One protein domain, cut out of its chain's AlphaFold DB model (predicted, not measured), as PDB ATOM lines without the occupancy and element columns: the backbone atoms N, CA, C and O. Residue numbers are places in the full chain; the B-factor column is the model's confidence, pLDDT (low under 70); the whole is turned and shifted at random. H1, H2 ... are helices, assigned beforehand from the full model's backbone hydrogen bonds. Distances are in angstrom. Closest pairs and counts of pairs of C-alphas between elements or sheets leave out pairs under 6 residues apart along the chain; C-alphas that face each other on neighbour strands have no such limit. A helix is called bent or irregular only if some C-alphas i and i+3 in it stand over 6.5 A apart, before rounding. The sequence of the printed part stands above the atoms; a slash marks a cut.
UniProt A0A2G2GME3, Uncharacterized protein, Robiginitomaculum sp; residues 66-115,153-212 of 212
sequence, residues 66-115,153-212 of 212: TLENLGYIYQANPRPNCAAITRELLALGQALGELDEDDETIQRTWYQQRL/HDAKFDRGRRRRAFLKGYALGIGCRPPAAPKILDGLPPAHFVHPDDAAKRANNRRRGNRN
ATOM      1  N   THR A  66      -3.602  -7.646   7.002       81.19
ATOM      2  CA  THR A  66      -4.341  -7.983   8.223       81.19
ATOM      3  C   THR A  66      -5.841  -8.171   7.995       81.19
ATOM      4  O   THR A  66      -6.428  -9.020   8.655       81.19
ATOM      5  N   LEU A  67      -6.468  -7.426   7.075       83.94
ATOM      6  CA  LEU A  67      -7.884  -7.558   6.706       83.94
ATOM      7  C   LEU A  67      -8.106  -8.601   5.600       83.94
ATOM      8  O   LEU A  67      -9.173  -9.226   5.531       83.94
ATOM      9  N   GLU A  68      -7.111  -8.806   4.732       85.00
ATOM     10  CA  GLU A  68      -7.176  -9.815   3.673       85.00
ATOM     11  C   GLU A  68      -7.245 -11.228   4.248       85.00
ATOM     12  O   GLU A  68      -8.143 -11.987   3.854       85.00
ATOM     13  N   ASN A  69      -6.377 -11.504   5.227       84.19
ATOM     14  CA  ASN A  69      -6.174 -12.799   5.876       84.19
ATOM     15  C   ASN A  69      -7.056 -13.022   7.119       84.19
ATOM     16  O   ASN A  69      -6.832 -13.964   7.881       84.19
ATOM     17  N   LEU A  70      -8.086 -12.192   7.330       85.25
ATOM     18  CA  LEU A  70      -9.076 -12.444   8.380       85.25
ATOM     19  C   LEU A  70      -9.793 -13.774   8.120       85.25
ATOM     20  O   LEU A  70     -10.543 -13.901   7.146       85.25
ATOM     21  N   GLY A  71      -9.570 -14.733   9.024       87.06
ATOM     22  CA  GLY A  71     -10.304 -15.994   9.111       87.06
ATOM     23  C   GLY A  71     -11.756 -15.796   9.565       87.06
ATOM     24  O   GLY A  71     -12.414 -14.812   9.219       87.06
ATOM     25  N   TYR A  72     -12.294 -16.729  10.356       91.06
ATOM     26  CA  TYR A  72     -13.666 -16.602  10.847       91.06
ATOM     27  C   TYR A  72     -13.771 -15.471  11.882       91.06
ATOM     28  O   TYR A  72     -13.202 -15.535  12.968       91.06
ATOM     29  N   ILE A  73     -14.528 -14.419  11.559       91.62
ATOM     30  CA  ILE A  73     -14.570 -13.176  12.351       91.62
ATOM     31  C   ILE A  73     -15.121 -13.353  13.776       91.62
ATOM     32  O   ILE A  73     -14.779 -12.571  14.661       91.62
ATOM     33  N   TYR A  74     -15.911 -14.397  14.027       92.88
ATOM     34  CA  TYR A  74     -16.478 -14.692  15.347       92.88
ATOM     35  C   TYR A  74     -15.735 -15.824  16.076       92.88
ATOM     36  O   TYR A  74     -16.262 -16.417  17.014       92.88
ATOM     37  N   GLN A  75     -14.505 -16.158  15.658       89.19
ATOM     38  CA  GLN A  75     -13.721 -17.193  16.328       89.19
ATOM     39  C   GLN A  75     -13.119 -16.686  17.642       89.19
ATOM     40  O   GLN A  75     -12.442 -15.657  17.682       89.19
ATOM     41  N   ALA A  76     -13.314 -17.449  18.712       84.12
ATOM     42  CA  ALA A  76     -12.642 -17.261  19.999       84.12
ATOM     43  C   ALA A  76     -11.768 -18.473  20.363       84.12
ATOM     44  O   ALA A  76     -11.533 -18.731  21.539       84.12
ATOM     45  N   ASN A  77     -11.346 -19.261  19.366       81.38
ATOM     46  CA  ASN A  77     -10.495 -20.435  19.547       81.38
ATOM     47  C   ASN A  77      -9.116 -20.190  18.902       81.38
ATOM     48  O   ASN A  77      -9.090 -19.845  17.719       81.38
ATOM     49  N   PRO A  78      -7.997 -20.390  19.622       84.62
ATOM     50  CA  PRO A  78      -7.903 -20.613  21.072       84.62
ATOM     51  C   PRO A  78      -8.465 -19.424  21.856       84.62
ATOM     52  O   PRO A  78      -8.474 -18.310  21.340       84.62
ATOM     53  N   ARG A  79      -8.935 -19.659  23.092       86.62
ATOM     54  CA  ARG A  79      -9.482 -18.596  23.956       86.62
ATOM     55  C   ARG A  79      -8.422 -17.505  24.153       86.62
ATOM     56  O   ARG A  79      -7.427 -17.773  24.831       86.62
ATOM     57  N   PRO A  80      -8.587 -16.306  23.565       86.62
ATOM     58  CA  PRO A  80      -7.563 -15.282  23.650       86.62
ATOM     59  C   PRO A  80      -7.583 -14.655  25.048       86.62
ATOM     60  O   PRO A  80      -8.642 -14.390  25.616       86.62
ATOM     61  N   ASN A  81      -6.399 -14.415  25.615       89.38
ATOM     62  CA  ASN A  81      -6.274 -13.637  26.847       89.38
ATOM     63  C   ASN A  81      -6.444 -12.132  26.555       89.38
ATOM     64  O   ASN A  81      -6.323 -11.700  25.409       89.38
ATOM     65  N   CYS A  82      -6.680 -11.317  27.588       89.94
ATOM     66  CA  CYS A  82      -6.890  -9.874  27.415       89.94
ATOM     67  C   CYS A  82      -5.753  -9.181  26.644       89.94
ATOM     68  O   CYS A  82      -6.022  -8.351  25.784       89.94
ATOM     69  N   ALA A  83      -4.491  -9.559  26.885       88.62
ATOM     70  CA  ALA A  83      -3.342  -8.980  26.186       88.62
ATOM     71  C   ALA A  83      -3.306  -9.350  24.691       88.62
ATOM     72  O   ALA A  83      -2.917  -8.541  23.850       88.62
ATOM     73  N   ALA A  84      -3.718 -10.568  24.336       90.56
ATOM     74  CA  ALA A  84      -3.852 -11.007  22.955       90.56
ATOM     75  C   ALA A  84      -4.959 -10.224  22.242       90.56
ATOM     76  O   ALA A  84      -4.720  -9.729  21.144       90.56
ATOM     77  N   ILE A  85      -6.105 -10.032  22.901       90.00
ATOM     78  CA  ILE A  85      -7.212  -9.236  22.361       90.00
ATOM     79  C   ILE A  85      -6.777  -7.785  22.132       90.00
ATOM     80  O   ILE A  85      -7.015  -7.250  21.055       90.00
ATOM     81  N   THR A  86      -6.089  -7.155  23.089       88.94
ATOM     82  CA  THR A  86      -5.584  -5.782  22.923       88.94
ATOM     83  C   THR A  86      -4.644  -5.658  21.726       88.94
ATOM     84  O   THR A  86      -4.783  -4.728  20.938       88.94
ATOM     85  N   ARG A  87      -3.702  -6.595  21.556       89.31
ATOM     86  CA  ARG A  87      -2.787  -6.583  20.402       89.31
ATOM     87  C   ARG A  87      -3.536  -6.726  19.080       89.31
ATOM     88  O   ARG A  87      -3.224  -6.012  18.133       89.31
ATOM     89  N   GLU A  88      -4.528  -7.613  19.024       89.12
ATOM     90  CA  GLU A  88      -5.358  -7.804  17.831       89.12
ATOM     91  C   GLU A  88      -6.201  -6.556  17.524       89.12
ATOM     92  O   GLU A  88      -6.250  -6.121  16.378       89.12
ATOM     93  N   LEU A  89      -6.799  -5.925  18.540       89.12
ATOM     94  CA  LEU A  89      -7.545  -4.672  18.392       89.12
ATOM     95  C   LEU A  89      -6.665  -3.527  17.880       89.12
ATOM     96  O   LEU A  89      -7.096  -2.794  16.994       89.12
ATOM     97  N   LEU A  90      -5.432  -3.397  18.380       87.94
ATOM     98  CA  LEU A  90      -4.473  -2.398  17.897       87.94
ATOM     99  C   LEU A  90      -4.098  -2.641  16.430       87.94
ATOM    100  O   LEU A  90      -4.113  -1.704  15.634       87.94
ATOM    101  N   ALA A  91      -3.822  -3.893  16.055       87.31
ATOM    102  CA  ALA A  91      -3.523  -4.257  14.670       87.31
ATOM    103  C   ALA A  91      -4.717  -3.993  13.732       87.31
ATOM    104  O   ALA A  91      -4.542  -3.472  12.631       87.31
ATOM    105  N   LEU A  92      -5.940  -4.300  14.179       88.69
ATOM    106  CA  LEU A  92      -7.170  -4.007  13.442       88.69
ATOM    107  C   LEU A  92      -7.426  -2.502  13.324       88.69
ATOM    108  O   LEU A  92      -7.826  -2.047  12.259       88.69
ATOM    109  N   GLY A  93      -7.186  -1.728  14.383       86.88
ATOM    110  CA  GLY A  93      -7.324  -0.271  14.370       86.88
ATOM    111  C   GLY A  93      -6.358   0.389  13.387       86.88
ATOM    112  O   GLY A  93      -6.776   1.212  12.575       86.88
ATOM    113  N   GLN A  94      -5.091  -0.038  13.386       84.50
ATOM    114  CA  GLN A  94      -4.089   0.428  12.421       84.50
ATOM    115  C   GLN A  94      -4.478   0.100  10.976       84.50
ATOM    116  O   GLN A  94      -4.312   0.929  10.089       84.50
ATOM    117  N   ALA A  95      -5.026  -1.094  10.743       86.62
ATOM    118  CA  ALA A  95      -5.441  -1.534   9.418       86.62
ATOM    119  C   ALA A  95      -6.703  -0.828   8.908       86.62
ATOM    120  O   ALA A  95      -6.811  -0.507   7.729       86.62
ATOM    121  N   LEU A  96      -7.678  -0.596   9.786       86.56
ATOM    122  CA  LEU A  96      -8.928   0.058   9.410       86.56
ATOM    123  C   LEU A  96      -8.740   1.558   9.160       86.56
ATOM    124  O   LEU A  96      -9.572   2.145   8.474       86.56
ATOM    125  N   GLY A  97      -7.711   2.187   9.746       79.81
ATOM    126  CA  GLY A  97      -7.500   3.641   9.690       79.81
ATOM    127  C   GLY A  97      -8.621   4.461  10.348       79.81
ATOM    128  O   GLY A  97      -8.566   5.688  10.358       79.81
ATOM    129  N   GLU A  98      -9.626   3.777  10.896       71.69
ATOM    130  CA  GLU A  98     -10.762   4.320  11.619       71.69
ATOM    131  C   GLU A  98     -10.576   4.014  13.094       71.69
ATOM    132  O   GLU A  98     -10.385   2.855  13.495       71.69
ATOM    133  N   LEU A  99     -10.671   5.057  13.902       63.00
ATOM    134  CA  LEU A  99     -10.541   4.916  15.334       63.00
ATOM    135  C   LEU A  99     -11.869   4.465  15.908       63.00
ATOM    136  O   LEU A  99     -12.942   4.665  15.346       63.00
ATOM    137  N   ASP A 100     -11.782   3.725  16.997       68.56
ATOM    138  CA  ASP A 100     -12.986   3.356  17.706       68.56
ATOM    139  C   ASP A 100     -13.487   4.574  18.489       68.56
ATOM    140  O   ASP A 100     -12.679   5.273  19.107       68.56
ATOM    141  N   GLU A 101     -14.793   4.839  18.448       63.53
ATOM    142  CA  GLU A 101     -15.407   5.983  19.139       63.53
ATOM    143  C   GLU A 101     -15.108   5.921  20.644       63.53
ATOM    144  O   GLU A 101     -14.831   6.938  21.275       63.53
ATOM    145  N   ASP A 102     -15.010   4.706  21.189       61.47
ATOM    146  CA  ASP A 102     -14.680   4.468  22.591       61.47
ATOM    147  C   ASP A 102     -13.225   4.844  22.953       61.47
ATOM    148  O   ASP A 102     -12.906   4.998  24.129       61.47
ATOM    149  N   ASP A 103     -12.296   4.986  22.000       61.25
ATOM    150  CA  ASP A 103     -10.850   5.152  22.242       61.25
ATOM    151  C   ASP A 103     -10.388   6.630  22.256       61.25
ATOM    152  O   ASP A 103      -9.338   7.002  21.728       61.25
ATOM    153  N   GLU A 104     -11.138   7.500  22.948       52.94
ATOM    154  CA  GLU A 104     -10.821   8.935  23.151       52.94
ATOM    155  C   GLU A 104      -9.408   9.249  23.693       52.94
ATOM    156  O   GLU A 104      -8.862  10.330  23.494       52.94
ATOM    157  N   THR A 105      -8.735   8.295  24.329       51.59
ATOM    158  CA  THR A 105      -7.356   8.477  24.810       51.59
ATOM    159  C   THR A 105      -6.329   8.417  23.679       51.59
ATOM    160  O   THR A 105      -5.285   9.057  23.774       51.59
ATOM    161  N   ILE A 106      -6.637   7.725  22.575       49.88
ATOM    162  CA  ILE A 106      -5.866   7.838  21.332       49.88
ATOM    163  C   ILE A 106      -6.303   9.099  20.570       49.88
ATOM    164  O   ILE A 106      -5.473   9.661  19.854       49.88
ATOM    165  N   GLN A 107      -7.535   9.608  20.784       46.62
ATOM    166  CA  GLN A 107      -8.023  10.856  20.167       46.62
ATOM    167  C   GLN A 107      -7.081  12.021  20.324       46.62
ATOM    168  O   GLN A 107      -6.806  12.680  19.335       46.62
ATOM    169  N   ARG A 108      -6.461  12.226  21.481       45.56
ATOM    170  CA  ARG A 108      -5.543  13.360  21.607       45.56
ATOM    171  C   ARG A 108      -4.314  13.268  20.697       45.56
ATOM    172  O   ARG A 108      -3.932  14.278  20.125       45.56
ATOM    173  N   THR A 109      -3.748  12.078  20.515       50.78
ATOM    174  CA  THR A 109      -2.508  11.898  19.738       50.78
ATOM    175  C   THR A 109      -2.789  11.802  18.236       50.78
ATOM    176  O   THR A 109      -2.085  12.410  17.435       50.78
ATOM    177  N   TRP A 110      -3.851  11.094  17.832       50.69
ATOM    178  CA  TRP A 110      -4.209  10.968  16.415       50.69
ATOM    179  C   TRP A 110      -4.910  12.213  15.869       50.69
ATOM    180  O   TRP A 110      -4.699  12.558  14.709       50.69
ATOM    181  N   TYR A 111      -5.735  12.893  16.677       52.97
ATOM    182  CA  TYR A 111      -6.416  14.122  16.267       52.97
ATOM    183  C   TYR A 111      -5.400  15.242  16.088       52.97
ATOM    184  O   TYR A 111      -5.481  15.945  15.095       52.97
ATOM    185  N   GLN A 112      -4.386  15.347  16.957       49.69
ATOM    186  CA  GLN A 112      -3.250  16.251  16.736       49.69
ATOM    187  C   GLN A 112      -2.540  15.936  15.411       49.69
ATOM    188  O   GLN A 112      -2.394  16.821  14.577       49.69
ATOM    189  N   GLN A 113      -2.246  14.662  15.138       54.97
ATOM    190  CA  GLN A 113      -1.582  14.276  13.890       54.97
ATOM    191  C   GLN A 113      -2.451  14.451  12.629       54.97
ATOM    192  O   GLN A 113      -1.920  14.662  11.542       54.97
ATOM    193  N   ARG A 114      -3.785  14.385  12.740       53.09
ATOM    194  CA  ARG A 114      -4.709  14.673  11.628       53.09
ATOM    195  C   ARG A 114      -5.043  16.153  11.493       53.09
ATOM    196  O   ARG A 114      -5.313  16.571  10.377       53.09
ATOM    197  N   LEU A 115      -5.017  16.935  12.569       53.62
ATOM    198  CA  LEU A 115      -5.153  18.389  12.511       53.62
ATOM    199  C   LEU A 115      -3.945  19.026  11.824       53.62
ATOM    200  O   LEU A 115      -4.146  19.905  10.993       53.62
ATOM    201  N   HIS A 153     -13.268  -4.612  -1.567       85.19
ATOM    202  CA  HIS A 153     -12.567  -3.767  -0.602       85.19
ATOM    203  C   HIS A 153     -13.471  -3.442   0.595       85.19
ATOM    204  O   HIS A 153     -13.138  -3.758   1.738       85.19
ATOM    205  N   ASP A 154     -14.665  -2.920   0.327       86.06
ATOM    206  CA  ASP A 154     -15.610  -2.521   1.369       86.06
ATOM    207  C   ASP A 154     -16.056  -3.726   2.220       86.06
ATOM    208  O   ASP A 154     -16.124  -3.635   3.446       86.06
ATOM    209  N   ALA A 155     -16.240  -4.901   1.606       89.06
ATOM    210  CA  ALA A 155     -16.527  -6.139   2.328       89.06
ATOM    211  C   ALA A 155     -15.389  -6.556   3.279       89.06
ATOM    212  O   ALA A 155     -15.654  -7.092   4.356       89.06
ATOM    213  N   LYS A 156     -14.119  -6.325   2.924       90.25
ATOM    214  CA  LYS A 156     -12.975  -6.626   3.805       90.25
ATOM    215  C   LYS A 156     -12.938  -5.689   5.014       90.25
ATOM    216  O   LYS A 156     -12.768  -6.171   6.135       90.25
ATOM    217  N   PHE A 157     -13.173  -4.396   4.804       90.50
ATOM    218  CA  PHE A 157     -13.264  -3.405   5.882       90.50
ATOM    219  C   PHE A 157     -14.421  -3.695   6.833       90.50
ATOM    220  O   PHE A 157     -14.246  -3.691   8.052       90.50
ATOM    221  N   ASP A 158     -15.589  -4.028   6.290       90.81
ATOM    222  CA  ASP A 158     -16.755  -4.383   7.091       90.81
ATOM    223  C   ASP A 158     -16.515  -5.646   7.943       90.81
ATOM    224  O   ASP A 158     -16.873  -5.694   9.123       90.81
ATOM    225  N   ARG A 159     -15.811  -6.652   7.406       93.44
ATOM    226  CA  ARG A 159     -15.382  -7.820   8.199       93.44
ATOM    227  C   ARG A 159     -14.433  -7.440   9.335       93.44
ATOM    228  O   ARG A 159     -14.591  -7.963  10.437       93.44
ATOM    229  N   GLY A 160     -13.496  -6.521   9.098       92.38
ATOM    230  CA  GLY A 160     -12.608  -5.989  10.137       92.38
ATOM    231  C   GLY A 160     -13.368  -5.268  11.253       92.38
ATOM    232  O   GLY A 160     -13.136  -5.538  12.431       92.38
ATOM    233  N   ARG A 161     -14.344  -4.424  10.896       92.00
ATOM    234  CA  ARG A 161     -15.218  -3.735  11.864       92.00
ATOM    235  C   ARG A 161     -16.013  -4.724  12.712       92.00
ATOM    236  O   ARG A 161     -16.037  -4.609  13.936       92.00
ATOM    237  N   ARG A 162     -16.601  -5.746  12.084       93.69
ATOM    238  CA  ARG A 162     -17.330  -6.806  12.796       93.69
ATOM    239  C   ARG A 162     -16.421  -7.623  13.715       93.69
ATOM    240  O   ARG A 162     -16.831  -7.947  14.829       93.69
ATOM    241  N   ARG A 163     -15.183  -7.908  13.295       93.62
ATOM    242  CA  ARG A 163     -14.180  -8.569  14.143       93.62
ATOM    243  C   ARG A 163     -13.835  -7.724  15.371       93.62
ATOM    244  O   ARG A 163     -13.833  -8.253  16.479       93.62
ATOM    245  N   ARG A 164     -13.600  -6.420  15.187       91.94
ATOM    246  CA  ARG A 164     -13.328  -5.465  16.274       91.94
ATOM    247  C   ARG A 164     -14.465  -5.443  17.298       91.94
ATOM    248  O   ARG A 164     -14.220  -5.622  18.489       91.94
ATOM    249  N   ALA A 165     -15.706  -5.321  16.827       91.12
ATOM    250  CA  ALA A 165     -16.895  -5.329  17.679       91.12
ATOM    251  C   ALA A 165     -17.044  -6.645  18.465       91.12
ATOM    252  O   ALA A 165     -17.300  -6.630  19.669       91.12
ATOM    253  N   PHE A 166     -16.823  -7.790  17.809       92.56
ATOM    254  CA  PHE A 166     -16.850  -9.095  18.469       92.56
ATOM    255  C   PHE A 166     -15.796  -9.207  19.575       92.56
ATOM    256  O   PHE A 166     -16.120  -9.637  20.680       92.56
ATOM    257  N   LEU A 167     -14.553  -8.801  19.305       91.69
ATOM    258  CA  LEU A 167     -13.469  -8.853  20.286       91.69
ATOM    259  C   LEU A 167     -13.753  -7.985  21.509       91.69
ATOM    260  O   LEU A 167     -13.493  -8.432  22.621       91.69
ATOM    261  N   LYS A 168     -14.341  -6.799  21.328       89.12
ATOM    262  CA  LYS A 168     -14.771  -5.942  22.442       89.12
ATOM    263  C   LYS A 168     -15.866  -6.588  23.289       89.12
ATOM    264  O   LYS A 168     -15.775  -6.591  24.516       89.12
ATOM    265  N   GLY A 169     -16.871  -7.188  22.648       88.31
ATOM    266  CA  GLY A 169     -17.926  -7.932  23.342       88.31
ATOM    267  C   GLY A 169     -17.395  -9.171  24.073       88.31
ATOM    268  O   GLY A 169     -17.783  -9.445  25.206       88.31
ATOM    269  N   TYR A 170     -16.451  -9.893  23.467       90.31
ATOM    270  CA  TYR A 170     -15.799 -11.045  24.085       90.31
ATOM    271  C   TYR A 170     -14.894 -10.638  25.255       90.31
ATOM    272  O   TYR A 170     -14.925 -11.277  26.303       90.31
ATOM    273  N   ALA A 171     -14.125  -9.555  25.104       88.94
ATOM    274  CA  ALA A 171     -13.280  -8.984  26.151       88.94
ATOM    275  C   ALA A 171     -14.104  -8.545  27.365       88.94
ATOM    276  O   ALA A 171     -13.704  -8.796  28.501       88.94
ATOM    277  N   LEU A 172     -15.280  -7.959  27.123       86.06
ATOM    278  CA  LEU A 172     -16.282  -7.716  28.156       86.06
ATOM    279  C   LEU A 172     -16.730  -9.035  28.808       86.06
ATOM    280  O   LEU A 172     -16.698  -9.160  30.029       86.06
ATOM    281  N   GLY A 173     -17.043 -10.042  27.992       83.69
ATOM    282  CA  GLY A 173     -17.364 -11.410  28.410       83.69
ATOM    283  C   GLY A 173     -16.379 -12.034  29.413       83.69
ATOM    284  O   GLY A 173     -16.767 -12.776  30.308       83.69
ATOM    285  N   ILE A 174     -15.088 -11.739  29.280       85.69
ATOM    286  CA  ILE A 174     -14.038 -12.292  30.150       85.69
ATOM    287  C   ILE A 174     -13.562 -11.309  31.232       85.69
ATOM    288  O   ILE A 174     -12.634 -11.622  31.976       85.69
ATOM    289  N   GLY A 175     -14.187 -10.132  31.339       82.25
ATOM    290  CA  GLY A 175     -13.864  -9.126  32.351       82.25
ATOM    291  C   GLY A 175     -12.537  -8.401  32.118       82.25
ATOM    292  O   GLY A 175     -11.873  -8.015  33.082       82.25
ATOM    293  N   CYS A 176     -12.115  -8.224  30.862       84.50
ATOM    294  CA  CYS A 176     -10.936  -7.419  30.557       84.50
ATOM    295  C   CYS A 176     -11.148  -5.947  30.928       84.50
ATOM    296  O   CYS A 176     -12.255  -5.419  30.876       84.50
ATOM    297  N   ARG A 177     -10.046  -5.267  31.245       83.25
ATOM    298  CA  ARG A 177     -10.007  -3.808  31.384       83.25
ATOM    299  C   ARG A 177      -9.875  -3.142  30.004       83.25
ATOM    300  O   ARG A 177      -9.416  -3.792  29.055       83.25
ATOM    301  N   PRO A 178     -10.223  -1.855  29.875       79.94
ATOM    302  CA  PRO A 178      -9.874  -1.069  28.693       79.94
ATOM    303  C   PRO A 178      -8.365  -1.114  28.436       79.94
ATOM    304  O   PRO A 178      -7.590  -1.236  29.392       79.94
ATOM    305  N   PRO A 179      -7.915  -1.023  27.173       74.06
ATOM    306  CA  PRO A 179      -8.676  -0.720  25.948       74.06
ATOM    307  C   PRO A 179      -9.346  -1.941  25.283       74.06
ATOM    308  O   PRO A 179      -9.942  -1.819  24.219       74.06
ATOM    309  N   ALA A 180      -9.229  -3.144  25.863       82.12
ATOM    310  CA  ALA A 180      -9.817  -4.350  25.268       82.12
ATOM    311  C   ALA A 180     -11.345  -4.398  25.400       82.12
ATOM    312  O   ALA A 180     -12.032  -4.868  24.497       82.12
ATOM    313  N   ALA A 181     -11.860  -3.937  26.538       82.06
ATOM    314  CA  ALA A 181     -13.285  -3.827  26.812       82.06
ATOM    315  C   ALA A 181     -13.793  -2.401  26.526       82.06
ATOM    316  O   ALA A 181     -13.005  -1.453  26.585       82.06
ATOM    317  N   PRO A 182     -15.095  -2.237  26.232       77.75
ATOM    318  CA  PRO A 182     -15.698  -0.920  26.058       77.75
ATOM    319  C   PRO A 182     -15.630  -0.101  27.357       77.75
ATOM    320  O   PRO A 182     -15.881  -0.621  28.446       77.75
ATOM    321  N   LYS A 183     -15.333   1.199  27.226       71.25
ATOM    322  CA  LYS A 183     -15.115   2.127  28.354       71.25
ATOM    323  C   LYS A 183     -16.345   2.418  29.204       71.25
ATOM    324  O   LYS A 183     -16.206   2.925  30.311       71.25
ATOM    325  N   ILE A 184     -17.548   2.058  28.748       65.25
ATOM    326  CA  ILE A 184     -18.785   2.186  29.545       65.25
ATOM    327  C   ILE A 184     -18.715   1.432  30.892       65.25
ATOM    328  O   ILE A 184     -19.620   1.549  31.712       65.25
ATOM    329  N   LEU A 185     -17.650   0.656  31.120       60.19
ATOM    330  CA  LEU A 185     -17.392  -0.131  32.319       60.19
ATOM    331  C   LEU A 185     -16.210   0.385  33.153       60.19
ATOM    332  O   LEU A 185     -15.818  -0.297  34.098       60.19
ATOM    333  N   ASP A 186     -15.664   1.570  32.858       59.72
ATOM    334  CA  ASP A 186     -14.562   2.214  33.595       59.72
ATOM    335  C   ASP A 186     -15.053   2.697  34.965       59.72
ATOM    336  O   ASP A 186     -15.247   3.881  35.216       59.72
ATOM    337  N   GLY A 187     -15.339   1.748  35.854       53.72
ATOM    338  CA  GLY A 187     -15.974   1.995  37.149       53.72
ATOM    339  C   GLY A 187     -16.992   0.931  37.548       53.72
ATOM    340  O   GLY A 187     -17.361   0.861  38.719       53.72
ATOM    341  N   LEU A 188     -17.403   0.060  36.621       54.53
ATOM    342  CA  LEU A 188     -18.149  -1.139  36.974       54.53
ATOM    343  C   LEU A 188     -17.127  -2.216  37.370       54.53
ATOM    344  O   LEU A 188     -16.157  -2.415  36.631       54.53
ATOM    345  N   PRO A 189     -17.283  -2.913  38.516       55.16
ATOM    346  CA  PRO A 189     -16.474  -4.103  38.773       55.16
ATOM    347  C   PRO A 189     -16.559  -4.984  37.524       55.16
ATOM    348  O   PRO A 189     -17.653  -5.044  36.943       55.16
ATOM    349  N   PRO A 190     -15.442  -5.607  37.077       56.66
ATOM    350  CA  PRO A 190     -15.474  -6.438  35.881       56.66
ATOM    351  C   PRO A 190     -16.674  -7.337  36.063       56.66
ATOM    352  O   PRO A 190     -16.844  -7.870  37.164       56.66
ATOM    353  N   ALA A 191     -17.557  -7.380  35.064       55.78
ATOM    354  CA  ALA A 191     -18.702  -8.260  35.094       55.78
ATOM    355  C   ALA A 191     -18.123  -9.667  35.195       55.78
ATOM    356  O   ALA A 191     -17.850 -10.342  34.208       55.78
ATOM    357  N   HIS A 192     -17.850 -10.085  36.428       51.31
ATOM    358  CA  HIS A 192     -17.754 -11.451  36.809       51.31
ATOM    359  C   HIS A 192     -19.108 -11.928  36.327       51.31
ATOM    360  O   HIS A 192     -20.143 -11.567  36.893       51.31
ATOM    361  N   PHE A 193     -19.120 -12.666  35.223       49.78
ATOM    362  CA  PHE A 193     -20.098 -13.714  35.074       49.78
ATOM    363  C   PHE A 193     -19.927 -14.486  36.367       49.78
ATOM    364  O   PHE A 193     -18.969 -15.240  36.516       49.78
ATOM    365  N   VAL A 194     -20.725 -14.128  37.378       53.28
ATOM    366  CA  VAL A 194     -20.785 -14.856  38.625       53.28
ATOM    367  C   VAL A 194     -21.265 -16.193  38.133       53.28
ATOM    368  O   VAL A 194     -22.442 -16.351  37.808       53.28
ATOM    369  N   HIS A 195     -20.320 -17.114  37.951       49.00
ATOM    370  CA  HIS A 195     -20.665 -18.483  37.670       49.00
ATOM    371  C   HIS A 195     -21.618 -18.838  38.816       49.00
ATOM    372  O   HIS A 195     -21.303 -18.508  39.967       49.00
ATOM    373  N   PRO A 196     -22.819 -19.374  38.555       58.78
ATOM    374  CA  PRO A 196     -23.805 -19.619  39.614       58.78
ATOM    375  C   PRO A 196     -23.191 -20.374  40.814       58.78
ATOM    376  O   PRO A 196     -23.541 -20.146  41.975       58.78
ATOM    377  N   ASP A 197     -22.166 -21.174  40.540       61.81
ATOM    378  CA  ASP A 197     -21.321 -21.915  41.471       61.81
ATOM    379  C   ASP A 197     -20.548 -21.021  42.470       61.81
ATOM    380  O   ASP A 197     -20.364 -21.394  43.631       61.81
ATOM    381  N   ASP A 198     -20.116 -19.824  42.070       66.00
ATOM    382  CA  ASP A 198     -19.378 -18.877  42.917       66.00
ATOM    383  C   ASP A 198     -20.296 -18.166  43.915       66.00
ATOM    384  O   ASP A 198     -19.903 -17.909  45.061       66.00
ATOM    385  N   ALA A 199     -21.546 -17.904  43.522       68.19
ATOM    386  CA  ALA A 199     -22.576 -17.426  44.440       68.19
ATOM    387  C   ALA A 199     -22.882 -18.487  45.512       68.19
ATOM    388  O   ALA A 199     -22.933 -18.167  46.705       68.19
ATOM    389  N   ALA A 200     -22.989 -19.759  45.109       72.31
ATOM    390  CA  ALA A 200     -23.199 -20.879  46.024       72.31
ATOM    391  C   ALA A 200     -22.022 -21.065  47.003       72.31
ATOM    392  O   ALA A 200     -22.230 -21.220  48.212       72.31
ATOM    393  N   LYS A 201     -20.773 -20.967  46.523       75.69
ATOM    394  CA  LYS A 201     -19.570 -21.032  47.374       75.69
ATOM    395  C   LYS A 201     -19.505 -19.878  48.376       75.69
ATOM    396  O   LYS A 201     -19.240 -20.115  49.557       75.69
ATOM    397  N   ARG A 202     -19.802 -18.644  47.949       75.50
ATOM    398  CA  ARG A 202     -19.856 -17.466  48.838       75.50
ATOM    399  C   ARG A 202     -20.937 -17.603  49.914       75.50
ATOM    400  O   ARG A 202     -20.691 -17.234  51.062       75.50
ATOM    401  N   ALA A 203     -22.105 -18.152  49.575       78.19
ATOM    402  CA  ALA A 203     -23.182 -18.400  50.534       78.19
ATOM    403  C   ALA A 203     -22.812 -19.484  51.564       78.19
ATOM    404  O   ALA A 203     -23.041 -19.303  52.762       78.19
ATOM    405  N   ASN A 204     -22.187 -20.582  51.123       82.12
ATOM    406  CA  ASN A 204     -21.711 -21.643  52.014       82.12
ATOM    407  C   ASN A 204     -20.627 -21.131  52.977       82.12
ATOM    408  O   ASN A 204     -20.699 -21.381  54.180       82.12
ATOM    409  N   ASN A 205     -19.669 -20.342  52.480       80.62
ATOM    410  CA  ASN A 205     -18.599 -19.797  53.316       80.62
ATOM    411  C   ASN A 205     -19.139 -18.820  54.383       80.62
ATOM    412  O   ASN A 205     -18.736 -18.884  55.542       80.62
ATOM    413  N   ARG A 206     -20.149 -18.000  54.042       80.12
ATOM    414  CA  ARG A 206     -20.862 -17.146  55.013       80.12
ATOM    415  C   ARG A 206     -21.576 -17.948  56.109       80.12
ATOM    416  O   ARG A 206     -21.519 -17.568  57.273       80.12
ATOM    417  N   ARG A 207     -22.219 -19.072  55.765       77.12
ATOM    418  CA  ARG A 207     -22.873 -19.957  56.753       77.12
ATOM    419  C   ARG A 207     -21.888 -20.673  57.676       77.12
ATOM    420  O   ARG A 207     -22.279 -21.039  58.780       77.12
ATOM    421  N   ARG A 208     -20.657 -20.924  57.218       76.19
ATOM    422  CA  ARG A 208     -19.592 -21.518  58.039       76.19
ATOM    423  C   ARG A 208     -18.950 -20.491  58.970       76.19
ATOM    424  O   ARG A 208     -18.716 -20.817  60.122       76.19
ATOM    425  N   GLY A 209     -18.743 -19.259  58.503       75.69
ATOM    426  CA  GLY A 209     -18.179 -18.179  59.322       75.69
ATOM    427  C   GLY A 209     -19.074 -17.724  60.481       75.69
ATOM    428  O   GLY A 209     -18.550 -17.319  61.503       75.69
ATOM    429  N   ASN A 210     -20.402 -17.834  60.356       73.94
ATOM    430  CA  ASN A 210     -21.361 -17.494  61.423       73.94
ATOM    431  C   ASN A 210     -21.663 -18.667  62.381       73.94
ATOM    432  O   ASN A 210     -22.669 -18.659  63.086       73.94
ATOM    433  N   ARG A 211     -20.878 -19.748  62.309       66.81
ATOM    434  CA  ARG A 211     -21.046 -20.952  63.139       66.81
ATOM    435  C   ARG A 211     -19.879 -21.171  64.112       66.81
ATOM    436  O   ARG A 211     -19.915 -22.151  64.850       66.81
ATOM    437  N   ASN A 212     -18.899 -20.268  64.086       57.44
ATOM    438  CA  ASN A 212     -17.816 -20.120  65.058       57.44
ATOM    439  C   ASN A 212     -18.055 -18.839  65.855       57.44
ATOM    440  O   ASN A 212     -17.657 -18.826  67.035       57.44
TER     441      ASN A 212
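This is residues 66 to 115 and 153 to 212 of the 212 residues of an uncharacterized protein of Robiginitomaculum sp (UniProt A0A2G2GME3). Two helices, H1 and H3, lie side by side and run opposite ways as a small core, and from this body an arm, residues 194 to 212 with H4, sticks out and makes the length of the whole. H2 is set off from the pair and touches no helix, and there are two long stretches without a named element, residues 66 to 81 and residues 174 to 195, of which 194 and 195 belong to the arm that stands free. The printed part has 110 residues with four named helices, H1, H2, H3 and H4 in that order along the chain, and no named strand; the class is all helix, with 62 residues in the helices. The whole is loose, with a radius of gyration of the C-alphas of 18.7 A, and spans 66 by 33 by 17 A, an outline that is only just flat.

After residues 66 to 81, which hold no named element, comes H1, residues 82 to 96. It touches H3, residues 153 to 173, with 10 pairs of C-alphas within 8 A. Their closest C-alphas are those of Leu 89 and Arg 164, 6.2 A apart. The two stand at a shallow tilt of 22 degrees and run opposite ways, with their centres 10.4 A apart. H2, residues 104 to 115, is apart from H1 and from H3. H4, residues 196 to 209, is apart from H1, H2 and H3, and residues 194 to 212 stand free. In H1, H3 and H4 every O i to N i+4 pair is within hydrogen-bond range; in H2 it is 6 of 8.

H1 begins at C-alpha 82, (-6.890, -9.874, 27.415), and is 20.7 A from first to last C-alpha. H2 measures 15.3 A and is neither bent nor irregular, but only just: C-alphas 105 and 108 are 6.1 A apart. H3, the longest helix with 21 residues, begins at C-alpha 153, (-12.567, -3.767, -0.602), and measures 30.4 A. H4 measures 20.5 A and ends at C-alpha 209, (-18.179, -18.179, 59.322).

The two C-alphas farthest apart are those of His 153 and Asn 212, 67.9 A; Asn 212 is the chain's last residue. Without residues 194 to 212 the body has 91 residues and spans 37 by 33 by 17 A. Residues 116 to 152 are cut out, between H2 and H3, and C-alphas 115 and 153 are 26.8 A apart across the cut. The link from H1 to H2 is short, with 7 residues, and that from H3 to H4 is long, with 22. The mean pLDDT of the printed part is 76.1; it is under 70 at residues 99 to 115, 184 to 199 and 211 to 212.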